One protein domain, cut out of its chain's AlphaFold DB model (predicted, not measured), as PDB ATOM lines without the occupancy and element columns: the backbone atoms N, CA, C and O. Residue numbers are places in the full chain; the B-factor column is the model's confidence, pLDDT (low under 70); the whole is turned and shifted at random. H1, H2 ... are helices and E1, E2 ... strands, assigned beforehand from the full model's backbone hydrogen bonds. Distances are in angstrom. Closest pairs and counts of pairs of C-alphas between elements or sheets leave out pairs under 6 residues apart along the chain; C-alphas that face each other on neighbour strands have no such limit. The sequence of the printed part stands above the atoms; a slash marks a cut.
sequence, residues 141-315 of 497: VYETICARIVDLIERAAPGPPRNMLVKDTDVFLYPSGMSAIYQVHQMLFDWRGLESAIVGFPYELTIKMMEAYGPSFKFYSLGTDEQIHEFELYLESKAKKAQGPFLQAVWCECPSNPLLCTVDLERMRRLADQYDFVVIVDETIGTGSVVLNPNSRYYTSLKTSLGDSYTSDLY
ATOM      1  N   VAL A 141       9.094 -32.468 115.828       91.88
ATOM      2  CA  VAL A 141       9.134 -33.652 114.959       91.88
ATOM      3  C   VAL A 141      10.223 -33.561 113.887       91.88
ATOM      4  O   VAL A 141      10.838 -34.575 113.576       91.88
ATOM      5  N   TYR A 142      10.499 -32.371 113.344       91.94
ATOM      6  CA  TYR A 142      11.504 -32.220 112.290       91.94
ATOM      7  C   TYR A 142      12.903 -32.541 112.822       91.94
ATOM      8  O   TYR A 142      13.627 -33.313 112.200       91.94
ATOM      9  N   GLU A 143      13.240 -32.045 114.017       92.56
ATOM     10  CA  GLU A 143      14.489 -32.383 114.713       92.56
ATOM     11  C   GLU A 143      14.581 -33.889 114.984       92.56
ATOM     12  O   GLU A 143      15.620 -34.504 114.752       92.56
ATOM     13  N   THR A 144      13.469 -34.509 115.393       93.50
ATOM     14  CA  THR A 144      13.401 -35.956 115.659       93.50
ATOM     15  C   THR A 144      13.683 -36.784 114.401       93.50
ATOM     16  O   THR A 144      14.456 -37.741 114.449       93.50
ATOM     17  N   ILE A 145      13.093 -36.414 113.258       91.06
ATOM     18  CA  ILE A 145      13.326 -37.099 111.977       91.06
ATOM     19  C   ILE A 145      14.765 -36.888 111.510       91.06
ATOM     20  O   ILE A 145      15.415 -37.861 111.128       91.06
ATOM     21  N   CYS A 146      15.285 -35.657 111.566       92.06
ATOM     22  CA  CYS A 146      16.671 -35.376 111.192       92.06
ATOM     23  C   CYS A 146      17.648 -36.190 112.049       92.06
ATOM     24  O   CYS A 146      18.530 -36.848 111.501       92.06
ATOM     25  N   ALA A 147      17.451 -36.236 113.369       92.44
ATOM     26  CA  ALA A 147      18.266 -37.047 114.270       92.44
ATOM     27  C   ALA A 147      18.197 -38.547 113.933       92.44
ATOM     28  O   ALA A 147      19.216 -39.235 113.968       92.44
ATOM     29  N   ARG A 148      17.020 -39.061 113.551       90.31
ATOM     30  CA  ARG A 148      16.856 -40.463 113.139       90.31
ATOM     31  C   ARG A 148      17.541 -40.769 111.808       90.31
ATOM     32  O   ARG A 148      18.162 -41.820 111.679       90.31
ATOM     33  N   ILE A 149      17.468 -39.862 110.835       88.81
ATOM     34  CA  ILE A 149      18.205 -39.981 109.567       88.81
ATOM     35  C   ILE A 149      19.712 -40.013 109.839       88.81
ATOM     36  O   ILE A 149      20.406 -40.874 109.300       88.81
ATOM     37  N   VAL A 150      20.207 -39.132 110.712       90.06
ATOM     38  CA  VAL A 150      21.613 -39.127 111.133       90.06
ATOM     39  C   VAL A 150      21.989 -40.462 111.769       90.06
ATOM     40  O   VAL A 150      22.943 -41.075 111.309       90.06
ATOM     41  N   ASP A 151      21.225 -40.968 112.744       88.94
ATOM     42  CA  ASP A 151      21.497 -42.277 113.362       88.94
ATOM     43  C   ASP A 151      21.597 -43.396 112.309       88.94
ATOM     44  O   ASP A 151      22.553 -44.172 112.297       88.94
ATOM     45  N   LEU A 152      20.668 -43.438 111.349       86.56
ATOM     46  CA  LEU A 152      20.666 -44.441 110.277       86.56
ATOM     47  C   LEU A 152      21.852 -44.315 109.309       86.56
ATOM     48  O   LEU A 152      22.322 -45.336 108.793       86.56
ATOM     49  N   ILE A 153      22.324 -43.094 109.047       84.19
ATOM     50  CA  ILE A 153      23.511 -42.821 108.226       84.19
ATOM     51  C   ILE A 153      24.783 -43.190 108.980       84.19
ATOM     52  O   ILE A 153      25.701 -43.766 108.404       84.19
ATOM     53  N   GLU A 154      24.839 -42.911 110.277       84.06
ATOM     54  CA  GLU A 154      25.987 -43.247 111.111       84.06
ATOM     55  C   GLU A 154      26.100 -44.763 111.364       84.06
ATOM     56  O   GLU A 154      27.201 -45.265 111.589       84.06
ATOM     57  N   ARG A 155      25.000 -45.516 111.199       81.81
ATOM     58  CA  ARG A 155      24.976 -46.992 111.111       81.81
ATOM     59  C   ARG A 155      25.344 -47.559 109.727       81.81
ATOM     60  O   ARG A 155      25.376 -48.784 109.561       81.81
ATOM     61  N   ALA A 156      25.569 -46.721 108.709       72.06
ATOM     62  CA  ALA A 156      25.958 -47.171 107.368       72.06
ATOM     63  C   ALA A 156      27.304 -47.916 107.370       72.06
ATOM     64  O   ALA A 156      28.040 -47.915 108.357       72.06
ATOM     65  N   ALA A 157      27.625 -48.579 106.252       67.06
ATOM     66  CA  ALA A 157      28.901 -49.274 106.104       67.06
ATOM     67  C   ALA A 157      30.073 -48.357 106.503       67.06
ATOM     68  O   ALA A 157      30.114 -47.207 106.047       67.06
ATOM     69  N   PRO A 158      31.038 -48.844 107.303       60.03
ATOM     70  CA  PRO A 158      32.227 -48.073 107.610       60.03
ATOM     71  C   PRO A 158      32.982 -47.816 106.303       60.03
ATOM     72  O   PRO A 158      33.536 -48.724 105.687       60.03
ATOM     73  N   GLY A 159      32.948 -46.566 105.846       62.84
ATOM     74  CA  GLY A 159      33.819 -46.087 104.782       62.84
ATOM     75  C   GLY A 159      35.243 -45.850 105.299       62.84
ATOM     76  O   GLY A 159      35.572 -46.222 106.429       62.84
ATOM     77  N   PRO A 160      36.095 -45.172 104.510       65.56
ATOM     78  CA  PRO A 160      37.329 -44.596 105.032       65.56
ATOM     79  C   PRO A 160      37.047 -43.776 106.305       65.56
ATOM     80  O   PRO A 160      35.938 -43.240 106.433       65.56
ATOM     81  N   PRO A 161      38.019 -43.642 107.225       68.81
ATOM     82  CA  PRO A 161      37.844 -42.858 108.442       68.81
ATOM     83  C   PRO A 161      37.242 -41.482 108.136       68.81
ATOM     84  O   PRO A 161      37.781 -40.724 107.328       68.81
ATOM     85  N   ARG A 162      36.101 -41.179 108.760       76.44
ATOM     86  CA  ARG A 162      35.451 -39.869 108.676       76.44
ATOM     87  C   ARG A 162      35.968 -39.010 109.823       76.44
ATOM     88  O   ARG A 162      35.913 -39.428 110.975       76.44
ATOM     89  N   ASN A 163      36.451 -37.812 109.509       82.81
ATOM     90  CA  ASN A 163      36.922 -36.859 110.518       82.81
ATOM     91  C   ASN A 163      35.754 -36.121 111.182       82.81
ATOM     92  O   ASN A 163      35.881 -35.625 112.299       82.81
ATOM     93  N   MET A 164      34.620 -36.035 110.484       89.25
ATOM     94  CA  MET A 164      33.401 -35.392 110.956       89.25
ATOM     95  C   MET A 164      32.209 -36.328 110.758       89.25
ATOM     96  O   MET A 164      32.034 -36.892 109.674       89.25
ATOM     97  N   LEU A 165      31.392 -36.484 111.797       89.00
ATOM     98  CA  LEU A 165      30.106 -37.179 111.715       89.00
ATOM     99  C   LEU A 165      29.037 -36.225 111.180       89.00
ATOM    100  O   LEU A 165      29.148 -35.010 111.377       89.00
ATOM    101  N   VAL A 166      28.025 -36.780 110.514       88.62
ATOM    102  CA  VAL A 166      26.856 -36.021 110.060       88.62
ATOM    103  C   VAL A 166      26.087 -35.525 111.285       88.62
ATOM    104  O   VAL A 166      25.976 -36.226 112.289       88.62
ATOM    105  N   LYS A 167      25.580 -34.296 111.219       92.50
ATOM    106  CA  LYS A 167      24.721 -33.699 112.246       92.50
ATOM    107  C   LYS A 167      23.306 -33.514 111.714       92.50
ATOM    108  O   LYS A 167      23.078 -33.481 110.512       92.50
ATOM    109  N   ASP A 168      22.354 -33.327 112.615       89.81
ATOM    110  CA  ASP A 168      20.969 -32.967 112.288       89.81
ATOM    111  C   ASP A 168      20.876 -31.726 111.380       89.81
ATOM    112  O   ASP A 168      20.112 -31.717 110.422       89.81
ATOM    113  N   THR A 169      21.733 -30.727 111.605       91.69
ATOM    114  CA  THR A 169      21.856 -29.523 110.760       91.69
ATOM    115  C   THR A 169      22.424 -29.779 109.357       91.69
ATOM    116  O   THR A 169      22.590 -28.829 108.590       91.69
ATOM    117  N   ASP A 170      22.788 -31.018 109.027       90.94
ATOM    118  CA  ASP A 170      23.220 -31.434 107.687       90.94
ATOM    119  C   ASP A 170      22.096 -32.107 106.892       90.94
ATOM    120  O   ASP A 170      22.304 -32.451 105.726       90.94
ATOM    121  N   VAL A 171      20.927 -32.289 107.515       90.94
ATOM    122  CA  VAL A 171      19.750 -32.934 106.937       90.94
ATOM    123  C   VAL A 171      18.706 -31.883 106.578       90.94
ATOM    124  O   VAL A 171      18.262 -31.105 107.420       90.94
ATOM    125  N   PHE A 172      18.271 -31.903 105.323       90.88
ATOM    126  CA  PHE A 172      17.242 -31.023 104.786       90.88
ATOM    127  C   PHE A 172      16.045 -31.869 104.363       90.88
ATOM    128  O   PHE A 172      16.186 -32.793 103.561       90.88
ATOM    129  N   LEU A 173      14.871 -31.573 104.922       89.00
ATOM    130  CA  LEU A 173      13.638 -32.315 104.663       89.00
ATOM    131  C   LEU A 173      12.784 -31.601 103.616       89.00
ATOM    132  O   LEU A 173      12.556 -30.394 103.725       89.00
ATOM    133  N   TYR A 174      12.267 -32.368 102.661       85.00
ATOM    134  CA  TYR A 174      11.440 -31.919 101.547       85.00
ATOM    135  C   TYR A 174      10.135 -32.727 101.464       85.00
ATOM    136  O   TYR A 174      10.083 -33.875 101.911       85.00
ATOM    137  N   PRO A 175       9.075 -32.181 100.836       84.25
ATOM    138  CA  PRO A 175       7.796 -32.882 100.674       84.25
ATOM    139  C   PRO A 175       7.870 -34.181  99.854       84.25
ATOM    140  O   PRO A 175       6.974 -35.017  99.935       84.25
ATOM    141  N   SER A 176       8.900 -34.353  99.016       84.88
ATOM    142  CA  SER A 176       9.087 -35.557  98.196       84.88
ATOM    143  C   SER A 176      10.543 -35.755  97.770       84.88
ATOM    144  O   SER A 176      11.332 -34.809  97.770       84.88
ATOM    145  N   GLY A 177      10.885 -36.972  97.330       83.19
ATOM    146  CA  GLY A 177      12.196 -37.273  96.737       83.19
ATOM    147  C   GLY A 177      12.491 -36.432  95.492       83.19
ATOM    148  O   GLY A 177      13.579 -35.884  95.363       83.19
ATOM    149  N   MET A 178      11.500 -36.215  94.620       87.06
ATOM    150  CA  MET A 178      11.687 -35.347  93.450       87.06
ATOM    151  C   MET A 178      11.895 -33.878  93.826       87.06
ATOM    152  O   MET A 178      12.635 -33.188  93.133       87.06
ATOM    153  N   SER A 179      11.292 -33.401  94.920       87.19
ATOM    154  CA  SER A 179      11.577 -32.061  95.445       87.19
ATOM    155  C   SER A 179      13.012 -31.968  95.969       87.19
ATOM    156  O   SER A 179      13.711 -31.027  95.611       87.19
ATOM    157  N   ALA A 180      13.488 -32.972  96.711       87.94
ATOM    158  CA  ALA A 180      14.883 -33.052  97.146       87.94
ATOM    159  C   ALA A 180      15.860 -33.043  95.952       87.94
ATOM    160  O   ALA A 180      16.764 -32.212  95.892       87.94
ATOM    161  N   ILE A 181      15.630 -33.906  94.957       90.38
ATOM    162  CA  ILE A 181      16.439 -34.001  93.731       90.38
ATOM    163  C   ILE A 181      16.434 -32.679  92.955       90.38
ATOM    164  O   ILE A 181      17.490 -32.207  92.530       90.38
ATOM    165  N   TYR A 182      15.264 -32.057  92.798       91.31
ATOM    166  CA  TYR A 182      15.133 -30.766  92.130       91.31
ATOM    167  C   TYR A 182      15.905 -29.666  92.864       91.31
ATOM    168  O   TYR A 182      16.662 -28.937  92.229       91.31
ATOM    169  N   GLN A 183      15.780 -29.576  94.190       91.19
ATOM    170  CA  GLN A 183      16.455 -28.544  94.980       91.19
ATOM    171  C   GLN A 183      17.976 -28.722  94.974       91.19
ATOM    172  O   GLN A 183      18.703 -27.743  94.830       91.19
ATOM    173  N   VAL A 184      18.472 -29.962  95.019       92.56
ATOM    174  CA  VAL A 184      19.907 -30.239  94.834       92.56
ATOM    175  C   VAL A 184      20.369 -29.822  93.439       92.56
ATOM    176  O   VAL A 184      21.432 -29.218  93.304       92.56
ATOM    177  N   HIS A 185      19.580 -30.107  92.401       93.62
ATOM    178  CA  HIS A 185      19.902 -29.672  91.047       93.62
ATOM    179  C   HIS A 185      19.951 -28.143  90.931       93.62
ATOM    180  O   HIS A 185      20.920 -27.622  90.384       93.62
ATOM    181  N   GLN A 186      18.948 -27.423  91.447       92.44
ATOM    182  CA  GLN A 186      18.928 -25.955  91.429       92.44
ATOM    183  C   GLN A 186      20.121 -25.372  92.194       92.44
ATOM    184  O   GLN A 186      20.846 -24.551  91.647       92.44
ATOM    185  N   MET A 187      20.410 -25.883  93.395       92.88
ATOM    186  CA  MET A 187      21.574 -25.470  94.187       92.88
ATOM    187  C   MET A 187      22.888 -25.623  93.402       92.88
ATOM    188  O   MET A 187      23.741 -24.737  93.437       92.88
ATOM    189  N   LEU A 188      23.083 -26.745  92.701       93.06
ATOM    190  CA  LEU A 188      24.285 -26.956  91.889       93.06
ATOM    191  C   LEU A 188      24.320 -26.053  90.648       93.06
ATOM    192  O   LEU A 188      25.388 -25.543  90.289       93.06
ATOM    193  N   PHE A 189      23.163 -25.835  90.021       92.75
ATOM    194  CA  PHE A 189      23.022 -24.949  88.873       92.75
ATOM    195  C   PHE A 189      23.363 -23.501  89.240       92.75
ATOM    196  O   PHE A 189      24.172 -22.884  88.554       92.75
ATOM    197  N   ASP A 190      22.860 -22.997  90.365       91.75
ATOM    198  CA  ASP A 190      23.184 -21.656  90.859       91.75
ATOM    199  C   ASP A 190      24.638 -21.552  91.335       91.75
ATOM    200  O   ASP A 190      25.277 -20.506  91.210       91.75
ATOM    201  N   TRP A 191      25.200 -22.648  91.857       91.25
ATOM    202  CA  TRP A 191      26.586 -22.673  92.316       91.25
ATOM    203  C   TRP A 191      27.605 -22.657  91.171       91.25
ATOM    204  O   TRP A 191      28.602 -21.936  91.247       91.25
ATOM    205  N   ARG A 192      27.408 -23.477  90.130       91.25
ATOM    206  CA  ARG A 192      28.372 -23.627  89.022       91.25
ATOM    207  C   ARG A 192      27.745 -23.537  87.634       91.25
ATOM    208  O   ARG A 192      28.427 -23.106  86.709       91.25
ATOM    209  N   GLY A 193      26.500 -23.980  87.458       93.69
ATOM    210  CA  GLY A 193      25.798 -23.913  86.170       93.69
ATOM    211  C   GLY A 193      26.446 -24.745  85.057       93.69
ATOM    212  O   GLY A 193      26.321 -24.416  83.880       93.69
ATOM    213  N   LEU A 194      27.190 -25.797  85.420       95.81
ATOM    214  CA  LEU A 194      27.962 -26.620  84.482       95.81
ATOM    215  C   LEU A 194      27.212 -27.892  84.071       95.81
ATOM    216  O   LEU A 194      26.192 -28.261  84.643       95.81
ATOM    217  N   GLU A 195      27.752 -28.607  83.089       96.50
ATOM    218  CA  GLU A 195      27.259 -29.930  82.697       96.50
ATOM    219  C   GLU A 195      27.287 -30.921  83.876       96.50
ATOM    220  O   GLU A 195      28.197 -30.888  84.710       96.50
ATOM    221  N   SER A 196      26.301 -31.818  83.936       97.19
ATOM    222  CA  SER A 196      26.287 -32.970  84.849       97.19
ATOM    223  C   SER A 196      26.583 -34.281  84.110       97.19
ATOM    224  O   SER A 196      26.583 -34.353  82.882       97.19
ATOM    225  N   ALA A 197      26.811 -35.363  84.840       97.44
ATOM    226  CA  ALA A 197      26.732 -36.705  84.278       97.44
ATOM    227  C   ALA A 197      25.866 -37.605  85.158       97.44
ATOM    228  O   ALA A 197      25.779 -37.413  86.366       97.44
ATOM    229  N   ILE A 198      25.234 -38.592  84.542       96.19
ATOM    230  CA  ILE A 198      24.538 -39.684  85.209       96.19
ATOM    231  C   ILE A 198      25.326 -40.957  84.910       96.19
ATOM    232  O   ILE A 198      25.572 -41.271  83.740       96.19
ATOM    233  N   VAL A 199      25.703 -41.686  85.956       95.25
ATOM    234  CA  VAL A 199      26.370 -42.986  85.846       95.25
ATOM    235  C   VAL A 199      25.510 -44.025  86.557       95.25
ATOM    236  O   VAL A 199      25.188 -43.875  87.732       95.25
ATOM    237  N   GLY A 200      25.132 -45.077  85.832       91.44
ATOM    238  CA  GLY A 200      24.048 -45.981  86.210       91.44
ATOM    239  C   GLY A 200      22.680 -45.479  85.741       91.44
ATOM    240  O   GLY A 200      22.556 -44.395  85.170       91.44
ATOM    241  N   PHE A 201      21.644 -46.290  85.955       90.38
ATOM    242  CA  PHE A 201      20.272 -45.960  85.573       90.38
ATOM    243  C   PHE A 201      19.524 -45.452  86.813       90.38
ATOM    244  O   PHE A 201      19.235 -46.271  87.687       90.38
ATOM    245  N   PRO A 202      19.249 -44.142  86.933       88.62
ATOM    246  CA  PRO A 202      18.495 -43.618  88.057       88.62
ATOM    247  C   PRO A 202      16.986 -43.781  87.824       88.62
ATOM    248  O   PRO A 202      16.543 -44.107  86.717       88.62
ATOM    249  N   TYR A 203      16.188 -43.430  88.829       85.81
ATOM    250  CA  TYR A 203      14.762 -43.167  88.679       85.81
ATOM    251  C   TYR A 203      14.497 -42.268  87.455       85.81
ATOM    252  O   TYR A 203      15.168 -41.259  87.231       85.81
ATOM    253  N   GLU A 204      13.528 -42.631  86.616       85.25
ATOM    254  CA  GLU A 204      13.347 -42.040  85.287       85.25
ATOM    255  C   GLU A 204      13.014 -40.546  85.329       85.25
ATOM    256  O   GLU A 204      13.344 -39.809  84.397       85.25
ATOM    257  N   LEU A 205      12.374 -40.073  86.404       86.06
ATOM    258  CA  LEU A 205      12.096 -38.648  86.569       86.06
ATOM    259  C   LEU A 205      13.358 -37.841  86.889       86.06
ATOM    260  O   LEU A 205      13.396 -36.660  86.555       86.06
ATOM    261  N   THR A 206      14.407 -38.456  87.439       88.31
ATOM    262  CA  THR A 206      15.717 -37.813  87.623       88.31
ATOM    263  C   THR A 206      16.348 -37.473  86.273       88.31
ATOM    264  O   THR A 206      16.892 -36.384  86.105       88.31
ATOM    265  N   ILE A 207      16.198 -38.352  85.275       90.69
ATOM    266  CA  ILE A 207      16.659 -38.101  83.899       90.69
ATOM    267  C   ILE A 207      15.876 -36.934  83.291       90.69
ATOM    268  O   ILE A 207      16.473 -35.967  82.825       90.69
ATOM    269  N   LYS A 208      14.539 -36.984  83.364       89.44
ATOM    270  CA  LYS A 208      13.671 -35.919  82.829       89.44
ATOM    271  C   LYS A 208      13.916 -34.571  83.503       89.44
ATOM    272  O   LYS A 208      13.832 -33.537  82.850       89.44
ATOM    273  N   MET A 209      14.222 -34.573  84.800       91.00
ATOM    274  CA  MET A 209      14.590 -33.368  85.540       91.00
ATOM    275  C   MET A 209      15.859 -32.744  84.947       91.00
ATOM    276  O   MET A 209      15.859 -31.549  84.655       91.00
ATOM    277  N   MET A 210      16.898 -33.542  84.680       90.88
ATOM    278  CA  MET A 210      18.118 -33.027  84.048       90.88
ATOM    279  C   MET A 210      17.897 -32.560  82.609       90.88
ATOM    280  O   MET A 210      18.491 -31.565  82.209       90.88
ATOM    281  N   GLU A 211      17.045 -33.242  81.839       91.31
ATOM    282  CA  GLU A 211      16.670 -32.819  80.481       91.31
ATOM    283  C   GLU A 211      15.925 -31.479  80.473       91.31
ATOM    284  O   GLU A 211      16.132 -30.666  79.576       91.31
ATOM    285  N   ALA A 212      15.050 -31.256  81.457       91.50
ATOM    286  CA  ALA A 212      14.197 -30.075  81.511       91.50
ATOM    287  C   ALA A 212      14.889 -28.849  82.121       91.50
ATOM    288  O   ALA A 212      14.602 -27.727  81.707       91.50
ATOM    289  N   TYR A 213      15.759 -29.051  83.115       90.38
ATOM    290  CA  TYR A 213      16.295 -27.960  83.933       90.38
ATOM    291  C   TYR A 213      17.823 -27.844  83.911       90.38
ATOM    292  O   TYR A 213      18.345 -26.818  84.342       90.38
ATOM    293  N   GLY A 214      18.547 -28.856  83.429       88.56
ATOM    294  CA  GLY A 214      20.008 -28.837  83.358       88.56
ATOM    295  C   GLY A 214      20.539 -28.181  82.077       88.56
ATOM    296  O   GLY A 214      19.865 -28.195  81.049       88.56
ATOM    297  N   PRO A 215      21.774 -27.638  82.086       90.62
ATOM    298  CA  PRO A 215      22.377 -27.056  80.884       90.62
ATOM    299  C   PRO A 215      22.732 -28.133  79.844       90.62
ATOM    300  O   PRO A 215      22.521 -27.949  78.647       90.62
ATOM    301  N   SER A 216      23.278 -29.260  80.306       95.00
ATOM    302  CA  SER A 216      23.468 -30.510  79.565       95.00
ATOM    303  C   SER A 216      23.844 -31.630  80.540       95.00
ATOM    304  O   SER A 216      24.259 -31.366  81.676       95.00
ATOM    305  N   PHE A 217      23.743 -32.886  80.095       96.69
ATOM    306  CA  PHE A 217      24.327 -34.008  80.823       96.69
ATOM    307  C   PHE A 217      24.844 -35.129  79.915       96.69
ATOM    308  O   PHE A 217      24.388 -35.311  78.783       96.69
ATOM    309  N   LYS A 218      25.810 -35.901  80.426       96.88
ATOM    310  CA  LYS A 218      26.215 -37.198  79.858       96.88
ATOM    311  C   LYS A 218      25.497 -38.337  80.563       96.88
ATOM    312  O   LYS A 218      25.313 -38.280  81.773       96.88
ATOM    313  N   PHE A 219      25.127 -39.378  79.822       95.56
ATOM    314  CA  PHE A 219      24.391 -40.514  80.368       95.56
ATOM    315  C   PHE A 219      25.103 -41.836  80.079       95.56
ATOM    316  O   PHE A 219      25.218 -42.243  78.925       95.56
ATOM    317  N   TYR A 220      25.551 -42.499  81.145       95.19
ATOM    318  CA  TYR A 220      26.224 -43.798  81.142       95.19
ATOM    319  C   TYR A 220      25.343 -44.810  81.881       95.19
ATOM    320  O   TYR A 220      25.569 -45.141  83.044       95.19
ATOM    321  N   SER A 221      24.279 -45.233  81.208       91.00
ATOM    322  CA  SER A 221      23.095 -45.866  81.802       91.00
ATOM    323  C   SER A 221      23.306 -47.201  82.512       91.00
ATOM    324  O   SER A 221      22.600 -47.501  83.467       91.00
ATOM    325  N   LEU A 222      24.245 -48.030  82.069       88.00
ATOM    326  CA  LEU A 222      24.471 -49.356  82.643       88.00
ATOM    327  C   LEU A 222      25.446 -49.305  83.824       88.00
ATOM    328  O   LEU A 222      25.424 -50.195  84.671       88.00
ATOM    329  N   GLY A 223      26.300 -48.278  83.887       87.56
ATOM    330  CA  GLY A 223      27.295 -48.125  84.952       87.56
ATOM    331  C   GLY A 223      28.321 -49.266  85.004       87.56
ATOM    332  O   GLY A 223      28.848 -49.565  86.080       87.56
ATOM    333  N   THR A 224      28.573 -49.933  83.870       91.69
ATOM    334  CA  THR A 224      29.595 -50.989  83.759       91.69
ATOM    335  C   THR A 224      31.003 -50.402  83.797       91.69
ATOM    336  O   THR A 224      31.189 -49.191  83.654       91.69
ATOM    337  N   ASP A 225      32.016 -51.250  83.969       93.56
ATOM    338  CA  ASP A 225      33.408 -50.792  83.986       93.56
ATOM    339  C   ASP A 225      33.849 -50.165  82.670       93.56
ATOM    340  O   ASP A 225      34.619 -49.201  82.690       93.56
ATOM    341  N   GLU A 226      33.313 -50.662  81.556       95.00
ATOM    342  CA  GLU A 226      33.526 -50.128  80.217       95.00
ATOM    343  C   GLU A 226      32.921 -48.730  80.090       95.00
ATOM    344  O   GLU A 226      33.618 -47.801  79.697       95.00
ATOM    345  N   GLN A 227      31.664 -48.537  80.504       94.62
ATOM    346  CA  GLN A 227      31.033 -47.213  80.452       94.62
ATOM    347  C   GLN A 227      31.692 -46.212  81.404       94.62
ATOM    348  O   GLN A 227      31.835 -45.037  81.067       94.62
ATOM    349  N   ILE A 228      32.136 -46.655  82.584       96.06
ATOM    350  CA  ILE A 228      32.902 -45.784  83.478       96.06
ATOM    351  C   ILE A 228      34.263 -45.442  82.853       96.06
ATOM    352  O   ILE A 228      34.718 -44.311  82.977       96.06
ATOM    353  N   HIS A 229      34.905 -46.370  82.139       97.62
ATOM    354  CA  HIS A 229      36.136 -46.068  81.407       97.62
ATOM    355  C   HIS A 229      35.908 -45.058  80.269       97.62
ATOM    356  O   HIS A 229      36.684 -44.119  80.114       97.62
ATOM    357  N   GLU A 230      34.812 -45.175  79.517       98.00
ATOM    358  CA  GLU A 230      34.415 -44.164  78.526       98.00
ATOM    359  C   GLU A 230      34.184 -42.788  79.167       98.00
ATOM    360  O   GLU A 230      34.555 -41.756  78.599       98.00
ATOM    361  N   PHE A 231      33.598 -42.759  80.367       98.12
ATOM    362  CA  PHE A 231      33.454 -41.535  81.148       98.12
ATOM    363  C   PHE A 231      34.808 -40.950  81.570       98.12
ATOM    364  O   PHE A 231      35.012 -39.745  81.454       98.12
ATOM    365  N   GLU A 232      35.776 -41.771  81.977       98.06
ATOM    366  CA  GLU A 232      37.134 -41.303  82.285       98.06
ATOM    367  C   GLU A 232      37.820 -40.669  81.074       98.06
ATOM    368  O   GLU A 232      38.332 -39.554  81.172       98.06
ATOM    369  N   LEU A 233      37.757 -41.321  79.910       98.31
ATOM    370  CA  LEU A 233      38.299 -40.774  78.662       98.31
ATOM    371  C   LEU A 233      37.639 -39.436  78.295       98.31
ATOM    372  O   LEU A 233      38.292 -38.514  77.789       98.31
ATOM    373  N   TYR A 234      36.340 -39.305  78.570       98.12
ATOM    374  CA  TYR A 234      35.618 -38.052  78.407       98.12
ATOM    375  C   TYR A 234      36.148 -36.947  79.334       98.12
ATOM    376  O   TYR A 234      36.443 -35.843  78.861       98.12
ATOM    377  N   LEU A 235      36.310 -37.247  80.626       98.38
ATOM    378  CA  LEU A 235      36.859 -36.319  81.617       98.38
ATOM    379  C   LEU A 235      38.278 -35.875  81.244       98.38
ATOM    380  O   LEU A 235      38.558 -34.677  81.238       98.38
ATOM    381  N   GLU A 236      39.149 -36.804  80.845       98.12
ATOM    382  CA  GLU A 236      40.515 -36.511  80.390       98.12
ATOM    383  C   GLU A 236      40.533 -35.555  79.192       98.12
ATOM    384  O   GLU A 236      41.309 -34.597  79.139       98.12
ATOM    385  N   SER A 237      39.666 -35.807  78.209       97.56
ATOM    386  CA  SER A 237      39.543 -34.980  77.008       97.56
ATOM    387  C   SER A 237      39.075 -33.557  77.330       97.56
ATOM    388  O   SER A 237      39.596 -32.589  76.767       97.56
ATOM    389  N   LYS A 238      38.119 -33.413  78.257       97.12
ATOM    390  CA  LYS A 238      37.641 -32.112  78.739       97.12
ATOM    391  C   LYS A 238      38.705 -31.377  79.545       97.12
ATOM    392  O   LYS A 238      38.956 -30.206  79.266       97.12
ATOM    393  N   ALA A 239      39.374 -32.065  80.465       97.19
ATOM    394  CA  ALA A 239      40.406 -31.488  81.319       97.19
ATOM    395  C   ALA A 239      41.562 -30.879  80.513       97.19
ATOM    396  O   ALA A 239      42.028 -29.794  80.841       97.19
ATOM    397  N   LYS A 240      41.962 -31.503  79.394       97.19
ATOM    398  CA  LYS A 240      42.991 -30.959  78.481       97.19
ATOM    399  C   LYS A 240      42.636 -29.597  77.869       97.19
ATOM    400  O   LYS A 240      43.527 -28.901  77.394       97.19
ATOM    401  N   LYS A 241      41.349 -29.244  77.813       95.62
ATOM    402  CA  LYS A 241      40.842 -28.018  77.170       95.62
ATOM    403  C   LYS A 241      40.312 -26.994  78.171       95.62
ATOM    404  O   LYS A 241      40.116 -25.839  77.803       95.62
ATOM    405  N   ALA A 242      40.019 -27.419  79.394       94.00
ATOM    406  CA  ALA A 242      39.377 -26.586  80.392       94.00
ATOM    407  C   ALA A 242      40.395 -25.687  81.110       94.00
ATOM    408  O   ALA A 242      41.508 -26.102  81.412       94.00
ATOM    409  N   GLN A 243      39.989 -24.454  81.413       90.44
ATOM    410  CA  GLN A 243      40.759 -23.507  82.235       90.44
ATOM    411  C   GLN A 243      40.278 -23.484  83.701       90.44
ATOM    412  O   GLN A 243      40.771 -22.702  84.506       90.44
ATOM    413  N   GLY A 244      39.309 -24.336  84.046       92.44
ATOM    414  CA  GLY A 244      38.671 -24.442  85.356       92.44
ATOM    415  C   GLY A 244      37.714 -25.640  85.405       92.44
ATOM    416  O   GLY A 244      37.764 -26.486  84.505       92.44
ATOM    417  N   PRO A 245      36.837 -25.728  86.422       94.25
ATOM    418  CA  PRO A 245      35.835 -26.785  86.497       94.25
ATOM    419  C   PRO A 245      34.945 -26.795  85.251       94.25
ATOM    420  O   PRO A 245      34.529 -25.749  84.758       94.25
ATOM    421  N   PHE A 246      34.654 -27.989  84.740       96.44
ATOM    422  CA  PHE A 246      33.848 -28.185  83.527       96.44
ATOM    423  C   PHE A 246      32.649 -29.116  83.746       96.44
ATOM    424  O   PHE A 246      31.835 -29.285  82.840       96.44
ATOM    425  N   LEU A 247      32.552 -29.712  84.933       96.38
ATOM    426  CA  LEU A 247      31.465 -30.581  85.362       96.38
ATOM    427  C   LEU A 247      31.029 -30.140  86.765       96.38
ATOM    428  O   LEU A 247      31.877 -29.863  87.615       96.38
ATOM    429  N   GLN A 248      29.722 -30.057  87.018       95.44
ATOM    430  CA  GLN A 248      29.217 -29.743  88.361       95.44
ATOM    431  C   GLN A 248      29.106 -31.001  89.223       95.44
ATOM    432  O   GLN A 248      29.577 -31.016  90.363       95.44
ATOM    433  N   ALA A 249      28.510 -32.063  88.676       96.50
ATOM    434  CA  ALA A 249      28.178 -33.248  89.442       96.50
ATOM    435  C   ALA A 249      28.063 -34.517  88.595       96.50
ATOM    436  O   ALA A 249      27.733 -34.478  87.410       96.50
ATOM    437  N   VAL A 250      28.286 -35.647  89.261       97.50
ATOM    438  CA  VAL A 250      27.911 -36.983  88.810       97.50
ATOM    439  C   VAL A 250      26.801 -37.499  89.715       97.50
ATOM    440  O   VAL A 250      26.968 -37.528  90.933       97.50
ATOM    441  N   TRP A 251      25.692 -37.921  89.120       95.69
ATOM    442  CA  TRP A 251      24.544 -38.495  89.806       95.69
ATOM    443  C   TRP A 251      24.521 -40.009  89.615       95.69
ATOM    444  O   TRP A 251      24.604 -40.506  88.489       95.69
ATOM    445  N   CYS A 252      24.383 -40.725  90.723       91.44
ATOM    446  CA  CYS A 252      24.294 -42.178  90.786       91.44
ATOM    447  C   CYS A 252      23.065 -42.577  91.610       91.44
ATOM    448  O   CYS A 252      22.689 -41.853  92.527       91.44
ATOM    449  N   GLU A 253      22.506 -43.760  91.361       86.94
ATOM    450  CA  GLU A 253      21.533 -44.408  92.256       86.94
ATOM    451  C   GLU A 253      22.138 -45.707  92.809       86.94
ATOM    452  O   GLU A 253      22.867 -46.411  92.097       86.94
ATOM    453  N   CYS A 254      21.886 -46.020  94.084       82.25
ATOM    454  CA  CYS A 254      22.454 -47.193  94.748       82.25
ATOM    455  C   CYS A 254      21.402 -47.984  95.554       82.25
ATOM    456  O   CYS A 254      21.059 -47.568  96.663       82.25
ATOM    457  N   PRO A 255      20.970 -49.173  95.082       86.81
ATOM    458  CA  PRO A 255      21.197 -49.741  93.747       86.81
ATOM    459  C   PRO A 255      20.267 -49.096  92.701       86.81
ATOM    460  O   PRO A 255      19.249 -48.519  93.059       86.81
ATOM    461  N   SER A 256      20.581 -49.231  91.412       86.62
ATOM    462  CA  SER A 256      19.763 -48.672  90.325       86.62
ATOM    463  C   SER A 256      18.345 -49.247  90.263       86.62
ATOM    464  O   SER A 256      18.132 -50.438  90.492       86.62
ATOM    465  N   ASN A 257      17.367 -48.444  89.843       81.81
ATOM    466  CA  ASN A 257      15.989 -48.887  89.624       81.81
ATOM    467  C   ASN A 257      15.674 -48.915  88.117       81.81
ATOM    468  O   ASN A 257      15.767 -47.875  87.467       81.81
ATOM    469  N   PRO A 258      15.302 -50.060  87.505       85.69
ATOM    470  CA  PRO A 258      14.904 -51.338  88.106       85.69
ATOM    471  C   PRO A 258      15.953 -52.468  88.017       85.69
ATOM    472  O   PRO A 258      15.634 -53.597  88.384       85.69
ATOM    473  N   LEU A 259      17.157 -52.233  87.477       89.69
ATOM    474  CA  LEU A 259      18.143 -53.307  87.225       89.69
ATOM    475  C   LEU A 259      18.954 -53.720  88.463       89.69
ATOM    476  O   LEU A 259      19.627 -54.746  88.440       89.69
ATOM    477  N   LEU A 260      18.868 -52.955  89.550       91.44
ATOM    478  CA  LEU A 260      19.422 -53.282  90.863       91.44
ATOM    479  C   LEU A 260      20.940 -53.528  90.841       91.44
ATOM    480  O   LEU A 260      21.479 -54.338  91.598       91.44
ATOM    481  N   CYS A 261      21.635 -52.793  89.972       90.56
ATOM    482  CA  CYS A 261      23.088 -52.775  89.875       90.56
ATOM    483  C   CYS A 261      23.661 -51.623  90.703       90.56
ATOM    484  O   CYS A 261      23.050 -50.568  90.838       90.56
ATOM    485  N   THR A 262      24.859 -51.815  91.245       89.50
ATOM    486  CA  THR A 262      25.574 -50.790  92.012       89.50
ATOM    487  C   THR A 262      26.771 -50.279  91.222       89.50
ATOM    488  O   THR A 262      27.653 -51.045  90.826       89.50
ATOM    489  N   VAL A 263      26.807 -48.969  90.997       91.31
ATOM    490  CA  VAL A 263      27.936 -48.282  90.356       91.31
ATOM    491  C   VAL A 263      29.165 -48.330  91.266       91.31
ATOM    492  O   VAL A 263      29.049 -48.413  92.489       91.31
ATOM    493  N   ASP A 264      30.364 -48.277  90.686       92.81
ATOM    494  CA  ASP A 264      31.601 -48.143  91.462       92.81
ATOM    495  C   ASP A 264      31.719 -46.733  92.071       92.81
ATOM    496  O   ASP A 264      32.339 -45.827  91.511       92.81
ATOM    497  N   LEU A 265      31.099 -46.547  93.238       89.81
ATOM    498  CA  LEU A 265      31.108 -45.275  93.963       89.81
ATOM    499  C   LEU A 265      32.515 -44.855  94.421       89.81
ATOM    500  O   LEU A 265      32.767 -43.663  94.589       89.81
ATOM    501  N   GLU A 266      33.450 -45.795  94.602       89.94
ATOM    502  CA  GLU A 266      34.836 -45.454  94.953       89.94
ATOM    503  C   GLU A 266      35.576 -44.863  93.761       89.94
ATOM    504  O   GLU A 266      36.268 -43.853  93.897       89.94
ATOM    505  N   ARG A 267      35.395 -45.455  92.577       94.31
ATOM    506  CA  ARG A 267      35.903 -44.901  91.321       94.31
ATOM    507  C   ARG A 267      35.289 -43.535  91.048       94.31
ATOM    508  O   ARG A 267      36.033 -42.604  90.754       94.31
ATOM    509  N   MET A 268      33.981 -43.368  91.263       94.19
ATOM    510  CA  MET A 268      33.327 -42.058  91.145       94.19
ATOM    511  C   MET A 268      33.929 -41.022  92.099       94.19
ATOM    512  O   MET A 268      34.221 -39.908  91.671       94.19
ATOM    513  N   ARG A 269      34.184 -41.380  93.366       91.12
ATOM    514  CA  ARG A 269      34.837 -40.484  94.335       91.12
ATOM    515  C   ARG A 269      36.249 -40.089  93.896       91.12
ATOM    516  O   ARG A 269      36.564 -38.903  93.926       91.12
ATOM    517  N   ARG A 270      37.074 -41.041  93.439       95.06
ATOM    518  CA  ARG A 270      38.435 -40.751  92.944       95.06
ATOM    519  C   ARG A 270      38.418 -39.787  91.756       95.06
ATOM    520  O   ARG A 270      39.172 -38.818  91.743       95.06
ATOM    521  N   LEU A 271      37.532 -40.020  90.788       97.00
ATOM    522  CA  LEU A 271      37.382 -39.137  89.630       97.00
ATOM    523  C   LEU A 271      36.879 -37.750  90.034       97.00
ATOM    524  O   LEU A 271      37.363 -36.750  89.512       97.00
ATOM    525  N   ALA A 272      35.966 -37.680  90.999       95.75
ATOM    526  CA  ALA A 272      35.465 -36.422  91.537       95.75
ATOM    527  C   ALA A 272      36.566 -35.592  92.211       95.75
ATOM    528  O   ALA A 272      36.604 -34.368  92.061       95.75
ATOM    529  N   ASP A 273      37.484 -36.249  92.926       93.25
ATOM    530  CA  ASP A 273      38.645 -35.592  93.530       93.25
ATOM    531  C   ASP A 273      39.599 -35.055  92.458       93.25
ATOM    532  O   ASP A 273      40.013 -33.894  92.547       93.25
ATOM    533  N   GLN A 274      39.874 -35.866  91.430       96.56
ATOM    534  CA  GLN A 274      40.787 -35.552  90.328       96.56
ATOM    535  C   GLN A 274      40.280 -34.431  89.407       96.56
ATOM    536  O   GLN A 274      41.066 -33.574  89.012       96.56
ATOM    537  N   TYR A 275      38.992 -34.434  89.055       97.06
ATOM    538  CA  TYR A 275      38.415 -33.535  88.043       97.06
ATOM    539  C   TYR A 275      37.506 -32.437  88.617       97.06
ATOM    540  O   TYR A 275      36.876 -31.707  87.859       97.06
ATOM    541  N   ASP A 276      37.466 -32.300  89.943       95.88
ATOM    542  CA  ASP A 276      36.754 -31.238  90.663       95.88
ATOM    543  C   ASP A 276      35.237 -31.185  90.411       95.88
ATOM    544  O   ASP A 276      34.707 -30.170  89.970       95.88
ATOM    545  N   PHE A 277      34.521 -32.263  90.750       96.25
ATOM    546  CA  PHE A 277      33.050 -32.303  90.726       96.25
ATOM    547  C   PHE A 277      32.447 -32.952  91.987       96.25
ATOM    548  O   PHE A 277      33.147 -33.554  92.805       96.25
ATOM    549  N   VAL A 278      31.129 -32.818  92.170       95.62
ATOM    550  CA  VAL A 278      30.377 -33.430  93.284       95.62
ATOM    551  C   VAL A 278      29.833 -34.801  92.879       95.62
ATOM    552  O   VAL A 278      29.394 -34.984  91.753       95.62
ATOM    553  N   VAL A 279      29.828 -35.771  93.793       95.25
ATOM    554  CA  VAL A 279      29.101 -37.037  93.589       95.25
ATOM    555  C   VAL A 279      27.813 -36.970  94.389       95.25
ATOM    556  O   VAL A 279      27.865 -36.748  95.599       95.25
ATOM    557  N   ILE A 280      26.686 -37.168  93.716       94.50
ATOM    558  CA  ILE A 280      25.366 -37.300  94.321       94.50
ATOM    559  C   ILE A 280      24.960 -38.762  94.226       94.50
ATOM    560  O   ILE A 280      25.045 -39.368  93.158       94.50
ATOM    561  N   VAL A 281      24.536 -39.321  95.353       90.56
ATOM    562  CA  VAL A 281      24.030 -40.688  95.429       90.56
ATOM    563  C   VAL A 281      22.587 -40.619  95.891       90.56
ATOM    564  O   VAL A 281      22.319 -40.227  97.022       90.56
ATOM    565  N   ASP A 282      21.680 -40.999  95.003       88.00
ATOM    566  CA  ASP A 282      20.299 -41.293  95.343       88.00
ATOM    567  C   ASP A 282      20.258 -42.678  96.008       88.00
ATOM    568  O   ASP A 282      20.407 -43.723  95.362       88.00
ATOM    569  N   GLU A 283      20.164 -42.686  97.337       74.88
ATOM    570  CA  GLU A 283      19.731 -43.863  98.083       74.88
ATOM    571  C   GLU A 283      18.209 -43.750  98.197       74.88
ATOM    572  O   GLU A 283      17.704 -43.221  99.183       74.88
ATOM    573  N   THR A 284      17.475 -44.257  97.200       63.12
ATOM    574  CA  THR A 284      16.001 -44.209  97.044       63.12
ATOM    575  C   THR A 284      15.200 -44.649  98.292       63.12
ATOM    576  O   THR A 284      13.988 -44.458  98.384       63.12
ATOM    577  N   ILE A 285      15.868 -45.219  99.299       50.25
ATOM    578  CA  ILE A 285      15.323 -45.625 100.601       50.25
ATOM    579  C   ILE A 285      15.255 -44.441 101.605       50.25
ATOM    580  O   ILE A 285      14.565 -44.530 102.619       50.25
ATOM    581  N   GLY A 286      15.899 -43.304 101.320       43.53
ATOM    582  CA  GLY A 286      16.125 -42.180 102.242       43.53
ATOM    583  C   GLY A 286      15.002 -41.149 102.409       43.53
ATOM    584  O   GLY A 286      15.237 -40.106 103.020       43.53
ATOM    585  N   THR A 287      13.778 -41.402 101.932       57.84
ATOM    586  CA  THR A 287      12.658 -40.425 101.928       57.84
ATOM    587  C   THR A 287      12.982 -39.131 101.151       57.84
ATOM    588  O   THR A 287      13.981 -39.055 100.443       57.84
ATOM    589  N   GLY A 288      12.124 -38.106 101.224       74.94
ATOM    590  CA  GLY A 288      12.368 -36.790 100.621       74.94
ATOM    591  C   GLY A 288      13.389 -35.968 101.404       74.94
ATOM    592  O   GLY A 288      13.049 -34.896 101.887       74.94
ATOM    593  N   SER A 289      14.611 -36.468 101.582       85.75
ATOM    594  CA  SER A 289      15.654 -35.776 102.343       85.75
ATOM    595  C   SER A 289      16.945 -35.609 101.546       85.75
ATOM    596  O   SER A 289      17.244 -36.385 100.641       85.75
ATOM    597  N   VAL A 290      17.708 -34.572 101.884       90.44
ATOM    598  CA  VAL A 290      19.072 -34.350 101.394       90.44
ATOM    599  C   VAL A 290      19.991 -34.330 102.597       90.44
ATOM    600  O   VAL A 290      19.738 -33.594 103.550       90.44
ATOM    601  N   VAL A 291      21.072 -35.104 102.538       90.12
ATOM    602  CA  VAL A 291      22.093 -35.111 103.584       90.12
ATOM    603  C   VAL A 291      23.432 -34.688 103.008       90.12
ATOM    604  O   VAL A 291      23.960 -35.310 102.084       90.12
ATOM    605  N   LEU A 292      23.994 -33.618 103.563       91.44
ATOM    606  CA  LEU A 292      25.310 -33.132 103.174       91.44
ATOM    607  C   LEU A 292      26.402 -33.885 103.933       91.44
ATOM    608  O   LEU A 292      26.367 -34.011 105.151       91.44
ATOM    609  N   ASN A 293      27.426 -34.347 103.214       89.88
ATOM    610  CA  ASN A 293      28.593 -34.961 103.841       89.88
ATOM    611  C   ASN A 293      29.542 -33.872 104.386       89.88
ATOM    612  O   ASN A 293      30.172 -33.185 103.572       89.88
ATOM    613  N   PRO A 294      29.740 -33.755 105.715       90.19
ATOM    614  CA  PRO A 294      30.626 -32.752 106.311       90.19
ATOM    615  C   PRO A 294      32.108 -32.949 105.976       90.19
ATOM    616  O   PRO A 294      32.902 -32.028 106.125       90.19
ATOM    617  N   ASN A 295      32.494 -34.124 105.475       87.38
ATOM    618  CA  ASN A 295      33.859 -34.402 105.022       87.38
ATOM    619  C   ASN A 295      34.096 -33.978 103.561       87.38
ATOM    620  O   ASN A 295      35.202 -34.131 103.047       87.38
ATOM    621  N   SER A 296      33.072 -33.482 102.860       89.25
ATOM    622  CA  SER A 296      33.242 -32.941 101.512       89.25
ATOM    623  C   SER A 296      34.042 -31.641 101.563       89.25
ATOM    624  O   SER A 296      33.699 -30.730 102.314       89.25
ATOM    625  N   ARG A 297      35.041 -31.481 100.684       90.88
ATOM    626  CA  ARG A 297      35.760 -30.200 100.531       90.88
ATOM    627  C   ARG A 297      34.853 -29.033 100.122       90.88
ATOM    628  O   ARG A 297      35.231 -27.883 100.293       90.88
ATOM    629  N   TYR A 298      33.666 -29.330  99.586       93.50
ATOM    630  CA  TYR A 298      32.665 -28.331  99.203       93.50
ATOM    631  C   TYR A 298      31.591 -28.114 100.269       93.50
ATOM    632  O   TYR A 298      30.671 -27.338 100.031       93.50
ATOM    633  N   TYR A 299      31.665 -28.797 101.416       93.50
ATOM    634  CA  TYR A 299      30.596 -28.811 102.412       93.50
ATOM    635  C   TYR A 299      30.139 -27.406 102.809       93.50
ATOM    636  O   TYR A 299      28.947 -27.134 102.741       93.50
ATOM    637  N   THR A 300      31.061 -26.495 103.137       95.12
ATOM    638  CA  THR A 300      30.706 -25.118 103.517       95.12
ATOM    639  C   THR A 300      29.937 -24.404 102.408       95.12
ATOM    640  O   THR A 300      28.872 -23.858 102.663       95.12
ATOM    641  N   SER A 301      30.430 -24.450 101.165       93.69
ATOM    642  CA  SER A 301      29.777 -23.792 100.026       93.69
ATOM    643  C   SER A 301      28.402 -24.385  99.720       93.69
ATOM    644  O   SER A 301      27.453 -23.639  99.501       93.69
ATOM    645  N   LEU A 302      28.285 -25.716  99.736       92.56
ATOM    646  CA  LEU A 302      27.020 -26.406  99.488       92.56
ATOM    647  C   LEU A 302      26.021 -26.165 100.622       92.56
ATOM    648  O   LEU A 302      24.857 -25.908 100.352       92.56
ATOM    649  N   LYS A 303      26.468 -26.185 101.884       93.81
ATOM    650  CA  LYS A 303      25.612 -25.929 103.047       93.81
ATOM    651  C   LYS A 303      25.095 -24.496 103.069       93.81
ATOM    652  O   LYS A 303      23.924 -24.303 103.373       93.81
ATOM    653  N   THR A 304      25.926 -23.511 102.722       93.12
ATOM    654  CA  THR A 304      25.476 -22.121 102.563       93.12
ATOM    655  C   THR A 304      24.460 -22.002 101.429       93.12
ATOM    656  O   THR A 304      23.353 -21.552 101.677       93.12
ATOM    657  N   SER A 305      24.784 -22.487 100.223       90.19
ATOM    658  CA  SER A 305      23.886 -22.391  99.058       90.19
ATOM    659  C   SER A 305      22.535 -23.084  99.290       90.19
ATOM    660  O   SER A 305      21.469 -22.531  99.008       90.19
ATOM    661  N   LEU A 306      22.562 -24.287  99.874       88.12
ATOM    662  CA  LEU A 306      21.343 -25.012 100.216       88.12
ATOM    663  C   LEU A 306      20.573 -24.308 101.334       88.12
ATOM    664  O   LEU A 306      19.360 -24.199 101.246       88.12
ATOM    665  N   GLY A 307      21.261 -23.804 102.363       89.06
ATOM    666  CA  GLY A 307      20.646 -23.067 103.466       89.06
ATOM    667  C   GLY A 307      19.959 -21.774 103.023       89.06
ATOM    668  O   GLY A 307      18.865 -21.488 103.498       89.06
ATOM    669  N   ASP A 308      20.554 -21.039 102.081       87.69
ATOM    670  CA  ASP A 308      20.007 -19.785 101.545       87.69
ATOM    671  C   ASP A 308      18.730 -20.010 100.711       87.69
ATOM    672  O   ASP A 308      17.857 -19.143 100.660       87.69
ATOM    673  N   SER A 309      18.612 -21.177 100.069       82.44
ATOM    674  CA  SER A 309      17.464 -21.565  99.234       82.44
ATOM    675  C   SER A 309      16.454 -22.473  99.947       82.44
ATOM    676  O   SER A 309      15.378 -22.740  99.407       82.44
ATOM    677  N   TYR A 310      16.774 -22.962 101.150       87.38
ATOM    678  CA  TYR A 310      15.951 -23.937 101.856       87.38
ATOM    679  C   TYR A 310      14.681 -23.319 102.439       87.38
ATOM    680  O   TYR A 310      14.708 -22.355 103.205       87.38
ATOM    681  N   THR A 311      13.560 -23.971 102.152       80.19
ATOM    682  CA  THR A 311      12.261 -23.721 102.770       80.19
ATOM    683  C   THR A 311      11.763 -24.998 103.436       80.19
ATOM    684  O   THR A 311      11.781 -26.085 102.852       80.19
ATOM    685  N   SER A 312      11.324 -24.884 104.692       76.81
ATOM    686  CA  SER A 312      10.720 -26.007 105.412       76.81
ATOM    687  C   SER A 312       9.271 -26.192 104.960       76.81
ATOM    688  O   SER A 312       8.334 -25.743 105.618       76.81
ATOM    689  N   ASP A 313       9.105 -26.829 103.801       83.19
ATOM    690  CA  ASP A 313       7.798 -27.016 103.159       83.19
ATOM    691  C   ASP A 313       7.190 -28.404 103.420       83.19
ATOM    692  O   ASP A 313       6.055 -28.670 103.023       83.19
ATOM    693  N   LEU A 314       7.920 -29.305 104.091       82.81
ATOM    694  CA  LEU A 314       7.379 -30.600 104.503       82.81
ATOM    695  C   LEU A 314       6.244 -30.375 105.507       82.81
ATOM    696  O   LEU A 314       6.471 -29.875 106.610       82.81
ATOM    697  N   TYR A 315       5.028 -30.776 105.144       87.06
ATOM    698  CA  TYR A 315       3.861 -30.583 105.992       87.06
ATOM    699  C   TYR A 315       4.014 -31.316 107.332       87.06
ATOM    700  O   TYR A 315       4.423 -32.474 107.393       87.06
TER     701      TYR A 315
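Overview. This is residues 141 to 315 of the 497 residues of the protein "Pyridoxal phosphate-dependent transferase" of Aspergillus transmontanensis (UniProt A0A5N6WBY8). A four-stranded parallel sheet is sandwiched between two pairs of helices, with H4 and H5 packed on one face and H2 and H3 on the other. Beyond its E5 edge lies a smaller region with the short two-stranded sheet of E1 and E6, H1 at the far end, and H6 packed crosswise on H2. The printed part has 175 residues, with six named helices and six named strands in the order H1 E1 H2 E2 H3 E3 H4 E4 H5 E5 E6 H6, class mixed. The larger sheet's order is E3 E2 E4 E5; E1 and E6 are antiparallel. The whole is compact, with a radius of gyration of the C-alphas of 15.8 A and spans of 48 by 33 by 31 A.

Along the chain. The larger sheet holds E3, residues 217 to 220, 10.0 A; E2, 195 to 199, 13.5 A; E4, 247 to 253, 18.4 A, from C-alpha 247 at (31.465, -30.581, 85.362); and E5, 278 to 282, 12.9 A. On it are H2, 177 to 191, 21.0 A; H3, 204 to 213, 14.4 A; H4, 225 to 239, 20.7 A; and H5, 265 to 275, 15.0 A. E1, 171 to 173, and E6, 289 to 291, are each 6.6 A long. H1, 141 to 154, 19.8 A, begins at C-alpha 141 (9.134, -33.652, 114.959); H6, 299 to 309, 15.3 A, ends at C-alpha 309 (17.464, -21.565, 99.234).

Arrangement. From edge to edge the sheet's strands turn by 60 degrees. N 218 and O 196 are 3.0 A apart between E3 and E2, N 251 and O 197 2.8 A between E2 and E4, and N 280 and O 250 2.8 A between E4 and E5, within hydrogen-bond range. E2, H3, E3 and E4, H5, E5 are strand-helix-strand units, parallel neighbour strands with a helix between; E3, H4, E4 is a split one, with E2 between its strands. The three crossovers are right-handed. The sheet and its helices make three layers, helices on both faces. H4 and H5 only just touch, with 3 pairs of C-alphas within 8 A, the closest Leu 235 and Tyr 275 at 7.2 A. H2 touches H6, closest C-alphas Met 187 and Leu 306, 6.1 A. Between E1 and E6, N 172 and O 290 are 2.9 A apart, within hydrogen-bond range. The closest C-alphas of H1 and E1, Cys 146 and Val 171, are 5.8 A apart. In the six helices every O i to N i+4 pair is within hydrogen-bond range.

Size, cuts and confidence. The C-alphas of Val 141 and Lys 240, the two farthest apart, are 49.8 A apart. The printed part has no cut. The links H1 to E1 and E4 to H5 are long. The pLDDT is under 70 at residues 157 to 161 and 284 to 287.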